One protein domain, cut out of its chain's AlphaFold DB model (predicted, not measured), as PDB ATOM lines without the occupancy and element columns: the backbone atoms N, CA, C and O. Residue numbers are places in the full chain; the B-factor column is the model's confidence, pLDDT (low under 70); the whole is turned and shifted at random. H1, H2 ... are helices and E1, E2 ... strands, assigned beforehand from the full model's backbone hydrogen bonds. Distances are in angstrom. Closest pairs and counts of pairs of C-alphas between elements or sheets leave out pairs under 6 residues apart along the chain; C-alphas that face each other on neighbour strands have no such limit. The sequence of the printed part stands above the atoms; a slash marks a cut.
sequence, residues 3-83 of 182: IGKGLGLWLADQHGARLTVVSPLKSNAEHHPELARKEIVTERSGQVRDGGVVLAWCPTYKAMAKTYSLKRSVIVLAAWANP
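Overview. This is residues 3 to 83 of the 182 residues of an uncharacterized protein of Curtobacterium flaccumfaciens (UniProt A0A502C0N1). The core is a small twisted sheet of four parallel strands, with the long helix H1 over one face and the shorter H4 over the opposite face. Two very short helices, H2 and H3, graze the sheet, and a loop of residues 42 to 52 leads from the edge strand E2 to the inner strand E3. The printed part has 81 residues, with four named helices and four named strands in the order H1 E1 H2 H3 E2 E3 H4 E4. The sheet's order is E2 E1 E3 E4, and the class is mixed, helices and strands. The whole is compact and rounded, with a radius of gyration of the C-alphas of 11.3 A and spans of 28 by 27 by 25 A.

Along the chain. Find C-alpha 3 at (15.838, 85.102, 10.057); from there H1, residues 3 to 14, runs 16.0 A to C-alpha 14 at (19.150, 86.714, 25.591). Next come E1, residues 19 to 22, 9.9 A; H2, residues 27 to 30; H3, residues 33 to 36; and E2, residues 39 to 41. E3, residues 53 to 57, is 12.2 A long, and H4, residues 61 to 67, 10.0 A. E4, residues 74 to 78, spans 12.7 A and ends at C-alpha 78, (23.483, 84.175, 7.567).

Arrangement. Look first at E1 and E3, parallel neighbours at 31 degrees, where N 22 and O 55 are 2.8 A apart, within hydrogen-bond range. E2 is parallel to E1 at 26 degrees, with N 41 and O 21 at 2.8 A, and E4 is parallel to E3 at 18 degrees, with N 76 and O 54 at 2.8 A. H1 is on the sheet at a height of 8.5 A, along the strands, over E3 and only just over E4, with 3 C-alphas; its closest C-alphas to E3 are those of Gly 8 and Leu 55, 5.7 A. H4 is on the opposite face at a height of 8.4 A, along the strands, only just over E1 and E3, with 3 C-alphas each. H2 and H3 only graze the sheet, and they only just touch, only at the corner, with 3 pairs of C-alphas within 8 A; the closest are those of Glu 30 and Ala 36, 4.3 A. Two strand-helix-strand units, parallel neighbour strands with helices between, have right-handed crossovers: E1, H2 H3, E2 and E3, H4, E4. Every O i to N i+4 pair of H1 is within hydrogen-bond range; H4 has 1 of 3, and 3 of 4 O i to N i+3 pairs, while H2 and H3 are too short for an O i to N i+4 pair.

Size, cuts and confidence. The C-alphas farthest apart, those of Gly 16 and Pro 83, are 31.9 A apart. The printed part has no cut, and E2 to E3 is the long link. Mean pLDDT of the printed part is 92.3, with residues 80 to 82 under 70.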
ATOM      1  N   ILE A   3      15.670  86.093   8.974       84.38
ATOM      2  CA  ILE A   3      15.838  85.102  10.057       84.38
ATOM      3  C   ILE A   3      17.243  85.131  10.665       84.38
ATOM      4  O   ILE A   3      17.367  85.257  11.876       84.38
ATOM      5  N   GLY A   4      18.306  85.091   9.852       86.31
ATOM      6  CA  GLY A   4      19.682  85.117  10.374       86.31
ATOM      7  C   GLY A   4      20.007  86.401  11.148       86.31
ATOM      8  O   GLY A   4      20.620  86.347  12.211       86.31
ATOM      9  N   LYS A   5      19.519  87.554  10.660       91.69
ATOM     10  CA  LYS A   5      19.636  88.850  11.351       91.69
ATOM     11  C   LYS A   5      18.922  88.810  12.703       91.69
ATOM     12  O   LYS A   5      19.514  89.162  13.719       91.69
ATOM     13  N   GLY A   6      17.655  88.386  12.692       92.19
ATOM     14  CA  GLY A   6      16.822  88.296  13.887       92.19
ATOM     15  C   GLY A   6      17.417  87.359  14.931       92.19
ATOM     16  O   GLY A   6      17.534  87.744  16.087       92.19
ATOM     17  N   LEU A   7      17.886  86.181  14.513       93.06
ATOM     18  CA  LEU A   7      18.502  85.204  15.402       93.06
ATOM     19  C   LEU A   7      19.780  85.739  16.056       93.06
ATOM     20  O   LEU A   7      19.938  85.611  17.264       93.06
ATOM     21  N   GLY A   8      20.677  86.366  15.288       94.38
ATOM     22  CA  GLY A   8      21.907  86.935  15.845       94.38
ATOM     23  C   GLY A   8      21.639  88.038  16.875       94.38
ATOM     24  O   GLY A   8      22.292  88.082  17.915       94.38
ATOM     25  N   LEU A   9      20.654  88.904  16.611       94.81
ATOM     26  CA  LEU A   9      20.224  89.937  17.560       94.81
ATOM     27  C   LEU A   9      19.589  89.332  18.813       94.81
ATOM     28  O   LEU A   9      19.945  89.732  19.918       94.81
ATOM     29  N   TRP A  10      18.690  88.366  18.636       95.44
ATOM     30  CA  TRP A  10      17.999  87.699  19.733       95.44
ATOM     31  C   TRP A  10      18.972  86.936  20.636       95.44
ATOM     32  O   TRP A  10      18.941  87.129  21.843       95.44
ATOM     33  N   LEU A  11      19.902  86.155  20.075       95.69
ATOM     34  CA  LEU A  11      20.921  85.449  20.861       95.69
ATOM     35  C   LEU A  11      21.784  86.421  21.669       95.69
ATOM     36  O   LEU A  11      22.066  86.179  22.838       95.69
ATOM     37  N   ALA A  12      22.203  87.529  21.058       96.19
ATOM     38  CA  ALA A  12      23.006  88.523  21.758       96.19
ATOM     39  C   ALA A  12      22.242  89.141  22.939       96.19
ATOM     40  O   ALA A  12      22.809  89.288  24.017       96.19
ATOM     41  N   ASP A  13      20.959  89.450  22.748       95.94
ATOM     42  CA  ASP A  13      20.085  89.991  23.789       95.94
ATOM     43  C   ASP A  13      19.853  88.986  24.929       95.94
ATOM     44  O   ASP A  13      20.143  89.286  26.086       95.94
ATOM     45  N   GLN A  14      19.444  87.757  24.602       96.62
ATOM     46  CA  GLN A  14      19.150  86.714  25.591       96.62
ATOM     47  C   GLN A  14      20.352  86.338  26.459       96.62
ATOM     48  O   GLN A  14      20.192  86.006  27.631       96.62
ATOM     49  N   HIS A  15      21.558  86.393  25.897       92.62
ATOM     50  CA  HIS A  15      22.783  86.067  26.622       92.62
ATOM     51  C   HIS A  15      23.490  87.294  27.216       92.62
ATOM     52  O   HIS A  15      24.579  87.145  27.769       92.62
ATOM     53  N   GLY A  16      22.927  88.505  27.083       94.44
ATOM     54  CA  GLY A  16      23.602  89.746  27.484       94.44
ATOM     55  C   GLY A  16      24.977  89.915  26.822       94.44
ATOM     56  O   GLY A  16      25.893  90.503  27.394       94.44
ATOM     57  N   ALA A  17      25.146  89.342  25.630       95.12
ATOM     58  CA  ALA A  17      26.421  89.194  24.952       95.12
ATOM     59  C   ALA A  17      26.608  90.258  23.864       95.12
ATOM     60  O   ALA A  17      25.670  90.756  23.240       95.12
ATOM     61  N   ARG A  18      27.869  90.585  23.568       95.38
ATOM     62  CA  ARG A  18      28.201  91.470  22.445       95.38
ATOM     63  C   ARG A  18      27.876  90.778  21.119       95.38
ATOM     64  O   ARG A  18      28.368  89.680  20.867       95.38
ATOM     65  N   LEU A  19      27.152  91.475  20.242       97.44
ATOM     66  CA  LEU A  19      27.000  91.096  18.837       97.44
ATOM     67  C   LEU A  19      28.083  91.756  17.977       97.44
ATOM     68  O   LEU A  19      28.161  92.985  17.921       97.44
ATOM     69  N   THR A  20      28.871  90.945  17.274       97.94
ATOM     70  CA  THR A  20      29.793  91.393  16.216       97.94
ATOM     71  C   THR A  20      29.291  90.903  14.869       97.94
ATOM     72  O   THR A  20      28.971  89.727  14.723       97.94
ATOM     73  N   VAL A  21      29.239  91.777  13.870       97.25
ATOM     74  CA  VAL A  21      28.873  91.408  12.501       97.25
ATOM     75  C   VAL A  21      30.146  91.196  11.692       97.25
ATOM     76  O   VAL A  21      31.002  92.074  11.643       97.25
ATOM     77  N   VAL A  22      30.274  90.045  11.040       96.94
ATOM     78  CA  VAL A  22      31.361  89.736  10.104       96.94
ATOM     79  C   VAL A  22      30.791  89.748   8.695       96.94
ATOM     80  O   VAL A  22      29.863  89.003   8.399       96.94
ATOM     81  N   SER A  23      31.330  90.588   7.819       95.00
ATOM     82  CA  SER A  23      30.829  90.769   6.451       95.00
ATOM     83  C   SER A  23      31.983  91.093   5.495       95.00
ATOM     84  O   SER A  23      32.987  91.636   5.944       95.00
ATOM     85  N   PRO A  24      31.901  90.816   4.178       94.69
ATOM     86  CA  PRO A  24      32.990  91.140   3.255       94.69
ATOM     87  C   PRO A  24      33.334  92.636   3.246       94.69
ATOM     88  O   PRO A  24      34.496  93.027   3.363       94.69
ATOM     89  N   LEU A  25      32.291  93.468   3.183       94.81
ATOM     90  CA  LEU A  25      32.345  94.927   3.211       94.81
ATOM     91  C   LEU A  25      31.369  95.463   4.258       94.81
ATOM     92  O   LEU A  25      30.368  94.819   4.581       94.81
ATOM     93  N   LYS A  26      31.635  96.671   4.760       93.31
ATOM     94  CA  LYS A  26      30.780  97.334   5.755       93.31
ATOM     95  C   LYS A  26      29.380  97.632   5.193       93.31
ATOM     96  O   LYS A  26      28.376  97.273   5.807       93.31
ATOM     97  N   SER A  27      29.326  98.140   3.960       93.12
ATOM     98  CA  SER A  27      28.095  98.467   3.223       93.12
ATOM     99  C   SER A  27      27.141  97.278   3.040       93.12
ATOM    100  O   SER A  27      25.922  97.455   3.001       93.12
ATOM    101  N   ASN A  28      27.664  96.048   3.002       91.00
ATOM    102  CA  ASN A  28      26.844  94.836   2.908       91.00
ATOM    103  C   ASN A  28      26.000  94.582   4.168       91.00
ATOM    104  O   ASN A  28      25.047  93.814   4.092       91.00
ATOM    105  N   ALA A  29      26.335  95.189   5.309       91.12
ATOM    106  CA  ALA A  29      25.569  95.077   6.551       91.12
ATOM    107  C   ALA A  29      24.895  96.401   6.949       91.12
ATOM    108  O   ALA A  29      23.796  96.384   7.495       91.12
ATOM    109  N   GLU A  30      25.515  97.549   6.656       92.50
ATOM    110  CA  GLU A  30      25.044  98.871   7.107       92.50
ATOM    111  C   GLU A  30      23.690  99.307   6.540       92.50
ATOM    112  O   GLU A  30      23.016 100.132   7.150       92.50
ATOM    113  N   HIS A  31      23.246  98.740   5.418       88.25
ATOM    114  CA  HIS A  31      21.899  99.008   4.909       88.25
ATOM    115  C   HIS A  31      20.791  98.491   5.849       88.25
ATOM    116  O   HIS A  31      19.630  98.864   5.693       88.25
ATOM    117  N   HIS A  32      21.134  97.651   6.835       89.62
ATOM    118  CA  HIS A  32      20.256  97.279   7.938       89.62
ATOM    119  C   HIS A  32      20.527  98.170   9.160       89.62
ATOM    120  O   HIS A  32      21.577  98.019   9.796       89.62
ATOM    121  N   PRO A  33      19.587  99.053   9.554       91.44
ATOM    122  CA  PRO A  33      19.792  99.995  10.655       91.44
ATOM    123  C   PRO A  33      20.180  99.334  11.983       91.44
ATOM    124  O   PRO A  33      20.941  99.906  12.763       91.44
ATOM    125  N   GLU A  34      19.681  98.125  12.252       92.69
ATOM    126  CA  GLU A  34      19.979  97.398  13.488       92.69
ATOM    127  C   GLU A  34      21.410  96.847  13.506       92.69
ATOM    128  O   GLU A  34      22.015  96.766  14.575       92.69
ATOM    129  N   LEU A  35      21.965  96.501  12.335       93.38
ATOM    130  CA  LEU A  35      23.345  96.028  12.189       93.38
ATOM    131  C   LEU A  35      24.338  97.186  12.088       93.38
ATOM    132  O   LEU A  35      25.435  97.084  12.626       93.38
ATOM    133  N   ALA A  36      23.946  98.301  11.466       93.06
ATOM    134  CA  ALA A  36      24.777  99.501  11.331       93.06
ATOM    135  C   ALA A  36      25.245 100.071  12.683       93.06
ATOM    136  O   ALA A  36      26.289 100.712  12.765       93.06
ATOM    137  N   ARG A  37      24.479  99.818  13.753       92.50
ATOM    138  CA  ARG A  37      24.791 100.231  15.132       92.50
ATOM    139  C   ARG A  37      25.708  99.255  15.876       92.50
ATOM    140  O   ARG A  37      26.037  99.500  17.034       92.50
ATOM    141  N   LYS A  38      26.053  98.119  15.272       95.44
ATOM    142  CA  LYS A  38      26.905  97.086  15.876       95.44
ATOM    143  C   LYS A  38      28.341  97.226  15.381       95.44
ATOM    144  O   LYS A  38      28.628  97.931  14.418       95.44
ATOM    145  N   GLU A  39      29.253  96.529  16.047       96.38
ATOM    146  CA  GLU A  39      30.622  96.400  15.559       96.38
ATOM    147  C   GLU A  39      30.632  95.554  14.282       96.38
ATOM    148  O   GLU A  39      30.187  94.405  14.299       96.38
ATOM    149  N   ILE A  40      31.134  96.125  13.184       97.00
ATOM    150  CA  ILE A  40      31.237  95.449  11.887       97.00
ATOM    151  C   ILE A  40      32.711  95.197  11.575       97.00
ATOM    152  O   ILE A  40      33.481  96.123  11.316       97.00
ATOM    153  N   VAL A  41      33.085  93.924  11.567       97.56
ATOM    154  CA  VAL A  41      34.387  93.422  11.135       97.56
ATOM    155  C   VAL A  41      34.301  93.073   9.652       97.56
ATOM    156  O   VAL A  41      33.383  92.376   9.214       97.56
ATOM    157  N   THR A  42      35.268  93.554   8.871       96.88
ATOM    158  CA  THR A  42      35.323  93.314   7.421       96.88
ATOM    159  C   THR A  42      36.495  92.423   7.039       96.88
ATOM    160  O   THR A  42      37.343  92.116   7.875       96.88
ATOM    161  N   GLU A  43      36.622  92.038   5.769       95.31
ATOM    162  CA  GLU A  43      37.836  91.351   5.305       95.31
ATOM    163  C   GLU A  43      39.109  92.172   5.539       95.31
ATOM    164  O   GLU A  43      40.154  91.612   5.867       95.31
ATOM    165  N   ARG A  44      39.030  93.498   5.359       94.19
ATOM    166  CA  ARG A  44      40.193  94.399   5.398       94.19
ATOM    167  C   ARG A  44      40.471  94.977   6.783       94.19
ATOM    168  O   ARG A  44      41.571  95.463   7.010       94.19
ATOM    169  N   SER A  45      39.504  94.946   7.698       91.94
ATOM    170  CA  SER A  45      39.616  95.628   8.993       91.94
ATOM    171  C   SER A  45      38.924  94.885  10.132       91.94
ATOM    172  O   SER A  45      38.013  94.086   9.913       91.94
ATOM    173  N   GLY A  46      39.367  95.166  11.359       93.00
ATOM    174  CA  GLY A  46      38.789  94.624  12.588       93.00
ATOM    175  C   GLY A  46      39.208  93.185  12.896       93.00
ATOM    176  O   GLY A  46      39.722  92.459  12.041       93.00
ATOM    177  N   GLN A  47      38.972  92.782  14.138       94.00
ATOM    178  CA  GLN A  47      39.152  91.421  14.636       94.00
ATOM    179  C   GLN A  47      37.949  91.071  15.497       94.00
ATOM    180  O   GLN A  47      37.404  91.931  16.188       94.00
ATOM    181  N   VAL A  48      37.526  89.813  15.458       95.88
ATOM    182  CA  VAL A  48      36.415  89.357  16.290       95.88
ATOM    183  C   VAL A  48      36.971  88.959  17.653       95.88
ATOM    184  O   VAL A  48      37.863  88.119  17.735       95.88
ATOM    185  N   ARG A  49      36.468  89.563  18.735       94.06
ATOM    186  CA  ARG A  49      36.797  89.103  20.094       94.06
ATOM    187  C   ARG A  49      35.990  87.855  20.423       94.06
ATOM    188  O   ARG A  49      34.780  87.835  20.192       94.06
ATOM    189  N   ASP A  50      36.663  86.872  21.005       96.06
ATOM    190  CA  ASP A  50      36.045  85.621  21.427       96.06
ATOM    191  C   ASP A  50      35.147  85.789  22.668       96.06
ATOM    192  O   ASP A  50      35.416  86.639  23.516       96.06
ATOM    193  N   GLY A  51      34.102  84.962  22.781       94.75
ATOM    194  CA  GLY A  51      33.153  84.952  23.901       94.75
ATOM    195  C   GLY A  51      31.887  85.789  23.689       94.75
ATOM    196  O   GLY A  51      31.323  86.285  24.659       94.75
ATOM    197  N   GLY A  52      31.446  85.991  22.443       96.00
ATOM    198  CA  GLY A  52      30.197  86.701  22.134       96.00
ATOM    199  C   GLY A  52      29.397  86.044  21.011       96.00
ATOM    200  O   GLY A  52      29.671  84.911  20.619       96.00
ATOM    201  N   VAL A  53      28.422  86.770  20.465       97.69
ATOM    202  CA  VAL A  53      27.674  86.333  19.279       97.69
ATOM    203  C   VAL A  53      28.292  86.963  18.038       97.69
ATOM    204  O   VAL A  53      28.525  88.173  17.978       97.69
ATOM    205  N   VAL A  54      28.550  86.137  17.031       97.88
ATOM    206  CA  VAL A  54      29.123  86.551  15.754       97.88
ATOM    207  C   VAL A  54      28.105  86.289  14.663       97.88
ATOM    208  O   VAL A  54      27.822  85.142  14.338       97.88
ATOM    209  N   LEU A  55      27.562  87.347  14.070       96.88
ATOM    210  CA  LEU A  55      26.714  87.239  12.890       96.88
ATOM    211  C   LEU A  55      27.592  87.317  11.641       96.88
ATOM    212  O   LEU A  55      27.981  88.405  11.218       96.88
ATOM    213  N   ALA A  56      27.890  86.169  11.044       95.06
ATOM    214  CA  ALA A  56      28.543  86.092   9.749       95.06
ATOM    215  C   ALA A  56      27.515  86.373   8.645       95.06
ATOM    216  O   ALA A  56      26.760  85.496   8.217       95.06
ATOM    217  N   TRP A  57      27.456  87.631   8.218       93.44
ATOM    218  CA  TRP A  57      26.468  88.162   7.291       93.44
ATOM    219  C   TRP A  57      26.963  88.087   5.849       93.44
ATOM    220  O   TRP A  57      27.879  88.809   5.454       93.44
ATOM    221  N   CYS A  58      26.338  87.210   5.061       90.31
ATOM    222  CA  CYS A  58      26.669  86.949   3.662       90.31
ATOM    223  C   CYS A  58      28.189  86.864   3.416       90.31
ATOM    224  O   CYS A  58      28.714  87.588   2.560       90.31
ATOM    225  N   PRO A  59      28.921  86.050   4.197       91.88
ATOM    226  CA  PRO A  59      30.363  86.164   4.256       91.88
ATOM    227  C   PRO A  59      31.030  85.551   3.019       91.88
ATOM    228  O   PRO A  59      30.455  84.737   2.294       91.88
ATOM    229  N   THR A  60      32.287  85.917   2.797       91.56
ATOM    230  CA  THR A  60      33.236  85.129   2.000       91.56
ATOM    231  C   THR A  60      34.058  84.238   2.933       91.56
ATOM    232  O   THR A  60      34.049  84.434   4.150       91.56
ATOM    233  N   TYR A  61      34.832  83.296   2.387       89.31
ATOM    234  CA  TYR A  61      35.781  82.524   3.201       89.31
ATOM    235  C   TYR A  61      36.826  83.414   3.879       89.31
ATOM    236  O   TYR A  61      37.196  83.166   5.021       89.31
ATOM    237  N   LYS A  62      37.250  84.497   3.219       90.81
ATOM    238  CA  LYS A  62      38.191  85.461   3.795       90.81
ATOM    239  C   LYS A  62      37.599  86.201   4.996       90.81
ATOM    240  O   LYS A  62      38.306  86.434   5.970       90.81
ATOM    241  N   ALA A  63      36.314  86.554   4.946       92.69
ATOM    242  CA  ALA A  63      35.621  87.125   6.096       92.69
ATOM    243  C   ALA A  63      35.443  86.074   7.209       92.69
ATOM    244  O   ALA A  63      35.765  86.353   8.364       92.69
ATOM    245  N   MET A  64      35.011  84.856   6.856       92.94
ATOM    246  CA  MET A  64      34.836  83.748   7.806       92.94
ATOM    247  C   MET A  64      36.126  83.339   8.512       92.94
ATOM    248  O   MET A  64      36.060  82.955   9.675       92.94
ATOM    249  N   ALA A  65      37.293  83.489   7.879       92.25
ATOM    250  CA  ALA A  65      38.580  83.148   8.484       92.25
ATOM    251  C   ALA A  65      38.840  83.846   9.828       92.25
ATOM    252  O   ALA A  65      39.543  83.319  10.684       92.25
ATOM    253  N   LYS A  66      38.204  85.001  10.066       93.81
ATOM    254  CA  LYS A  66      38.271  85.729  11.343       93.81
ATOM    255  C   LYS A  66      37.531  85.042  12.493       93.81
ATOM    256  O   LYS A  66      37.597  85.519  13.621       93.81
ATOM    257  N   THR A  67      36.807  83.967  12.204       93.81
ATOM    258  CA  THR A  67      36.018  83.209  13.178       93.81
ATOM    259  C   THR A  67      36.649  81.869  13.557       93.81
ATOM    260  O   THR A  67      36.301  81.321  14.594       93.81
ATOM    261  N   TYR A  68      37.612  81.359  12.778       90.94
ATOM    262  CA  TYR A  68      38.138  79.993  12.936       90.94
ATOM    263  C   TYR A  68      38.917  79.769  14.242       90.94
ATOM    264  O   TYR A  68      38.979  78.657  14.764       90.94
ATOM    265  N   SER A  69      39.495  80.830  14.807       90.00
ATOM    266  CA  SER A  69      40.193  80.772  16.095       90.00
ATOM    267  C   SER A  69      39.272  80.958  17.304       90.00
ATOM    268  O   SER A  69      39.721  80.759  18.433       90.00
ATOM    269  N   LEU A  70      38.003  81.331  17.100       93.44
ATOM    270  CA  LEU A  70      37.055  81.565  18.186       93.44
ATOM    271  C   LEU A  70      36.643  80.231  18.807       93.44
ATOM    272  O   LEU A  70      36.315  79.285  18.095       93.44
ATOM    273  N   LYS A  71      36.667  80.152  20.139       93.06
ATOM    274  CA  LYS A  71      36.379  78.911  20.881       93.06
ATOM    275  C   LYS A  71      35.157  79.022  21.782       93.06
ATOM    276  O   LYS A  71      34.573  78.005  22.132       93.06
ATOM    277  N   ARG A  72      34.775  80.240  22.167       94.94
ATOM    278  CA  ARG A  72      33.676  80.511  23.108       94.94
ATOM    279  C   ARG A  72      32.533  81.293  22.470       94.94
ATOM    280  O   ARG A  72      31.554  81.602  23.138       94.94
ATOM    281  N   SER A  73      32.686  81.674  21.207       96.25
ATOM    282  CA  SER A  73      31.702  82.481  20.493       96.25
ATOM    283  C   SER A  73      30.636  81.617  19.836       96.25
ATOM    284  O   SER A  73      30.942  80.570  19.274       96.25
ATOM    285  N   VAL A  74      29.397  82.105  19.827       95.81
ATOM    286  CA  VAL A  74      28.314  81.519  19.030       95.81
ATOM    287  C   VAL A  74      28.333  82.163  17.650       95.81
ATOM    288  O   VAL A  74      28.184  83.381  17.529       95.81
ATOM    289  N   ILE A  75      28.516  81.358  16.604       95.56
ATOM    290  CA  ILE A  75      28.558  81.837  15.220       95.56
ATOM    291  C   ILE A  75      27.196  81.599  14.567       95.56
ATOM    292  O   ILE A  75      26.751  80.466  14.412       95.56
ATOM    293  N   VAL A  76      26.551  82.681  14.137       94.94
ATOM    294  CA  VAL A  76      25.340  82.657  13.316       94.94
ATOM    295  C   VAL A  76      25.737  82.930  11.875       94.94
ATOM    296  O   VAL A  76      26.093  84.053  11.516       94.94
ATOM    297  N   LEU A  77      25.655  81.904  11.035       92.88
ATOM    298  CA  LEU A  77      25.911  82.031   9.609       92.88
ATOM    299  C   LEU A  77      24.625  82.417   8.868       92.88
ATOM    300  O   LEU A  77      23.722  81.606   8.686       92.88
ATOM    301  N   ALA A  78      24.564  83.659   8.397       90.31
ATOM    302  CA  ALA A  78      23.483  84.175   7.567       90.31
ATOM    303  C   ALA A  78      23.978  84.330   6.123       90.31
ATOM    304  O   ALA A  78      24.257  85.437   5.660       90.31
ATOM    305  N   ALA A  79      24.154  83.209   5.424       79.94
ATOM    306  CA  ALA A  79      24.591  83.199   4.032       79.94
ATOM    307  C   ALA A  79      23.402  83.281   3.059       79.94
ATOM    308  O   ALA A  79      22.294  82.844   3.367       79.94
ATOM    309  N   TRP A  80      23.653  83.789   1.846       69.38
ATOM    310  CA  TRP A  80      22.758  83.558   0.710       69.38
ATOM    311  C   TRP A  80      22.536  82.056   0.509       69.38
ATOM    312  O   TRP A  80      23.378  81.265   0.933       69.38
ATOM    313  N   ALA A  81      21.444  81.676  -0.162       62.16
ATOM    314  CA  ALA A  81      21.157  80.298  -0.566       62.16
ATOM    315  C   ALA A  81      22.220  79.791  -1.562       62.16
ATOM    316  O   ALA A  81      22.002  79.701  -2.765       62.16
ATOM    317  N   ASN A  82      23.425  79.551  -1.059       61.62
ATOM    318  CA  ASN A  82      24.604  79.174  -1.798       61.62
ATOM    319  C   ASN A  82      25.294  78.042  -1.025       61.62
ATOM    320  O   ASN A  82      25.568  78.204   0.168       61.62
ATOM    321  N   PRO A  83      25.625  76.922  -1.690       72.44
ATOM    322  CA  PRO A  83      26.249  75.765  -1.054       72.44
ATOM    323  C   PRO A  83      27.649  76.031  -0.471       72.44
ATOM    324  O   PRO A  83      28.174  75.168   0.228       72.44
TER     325      PRO A  83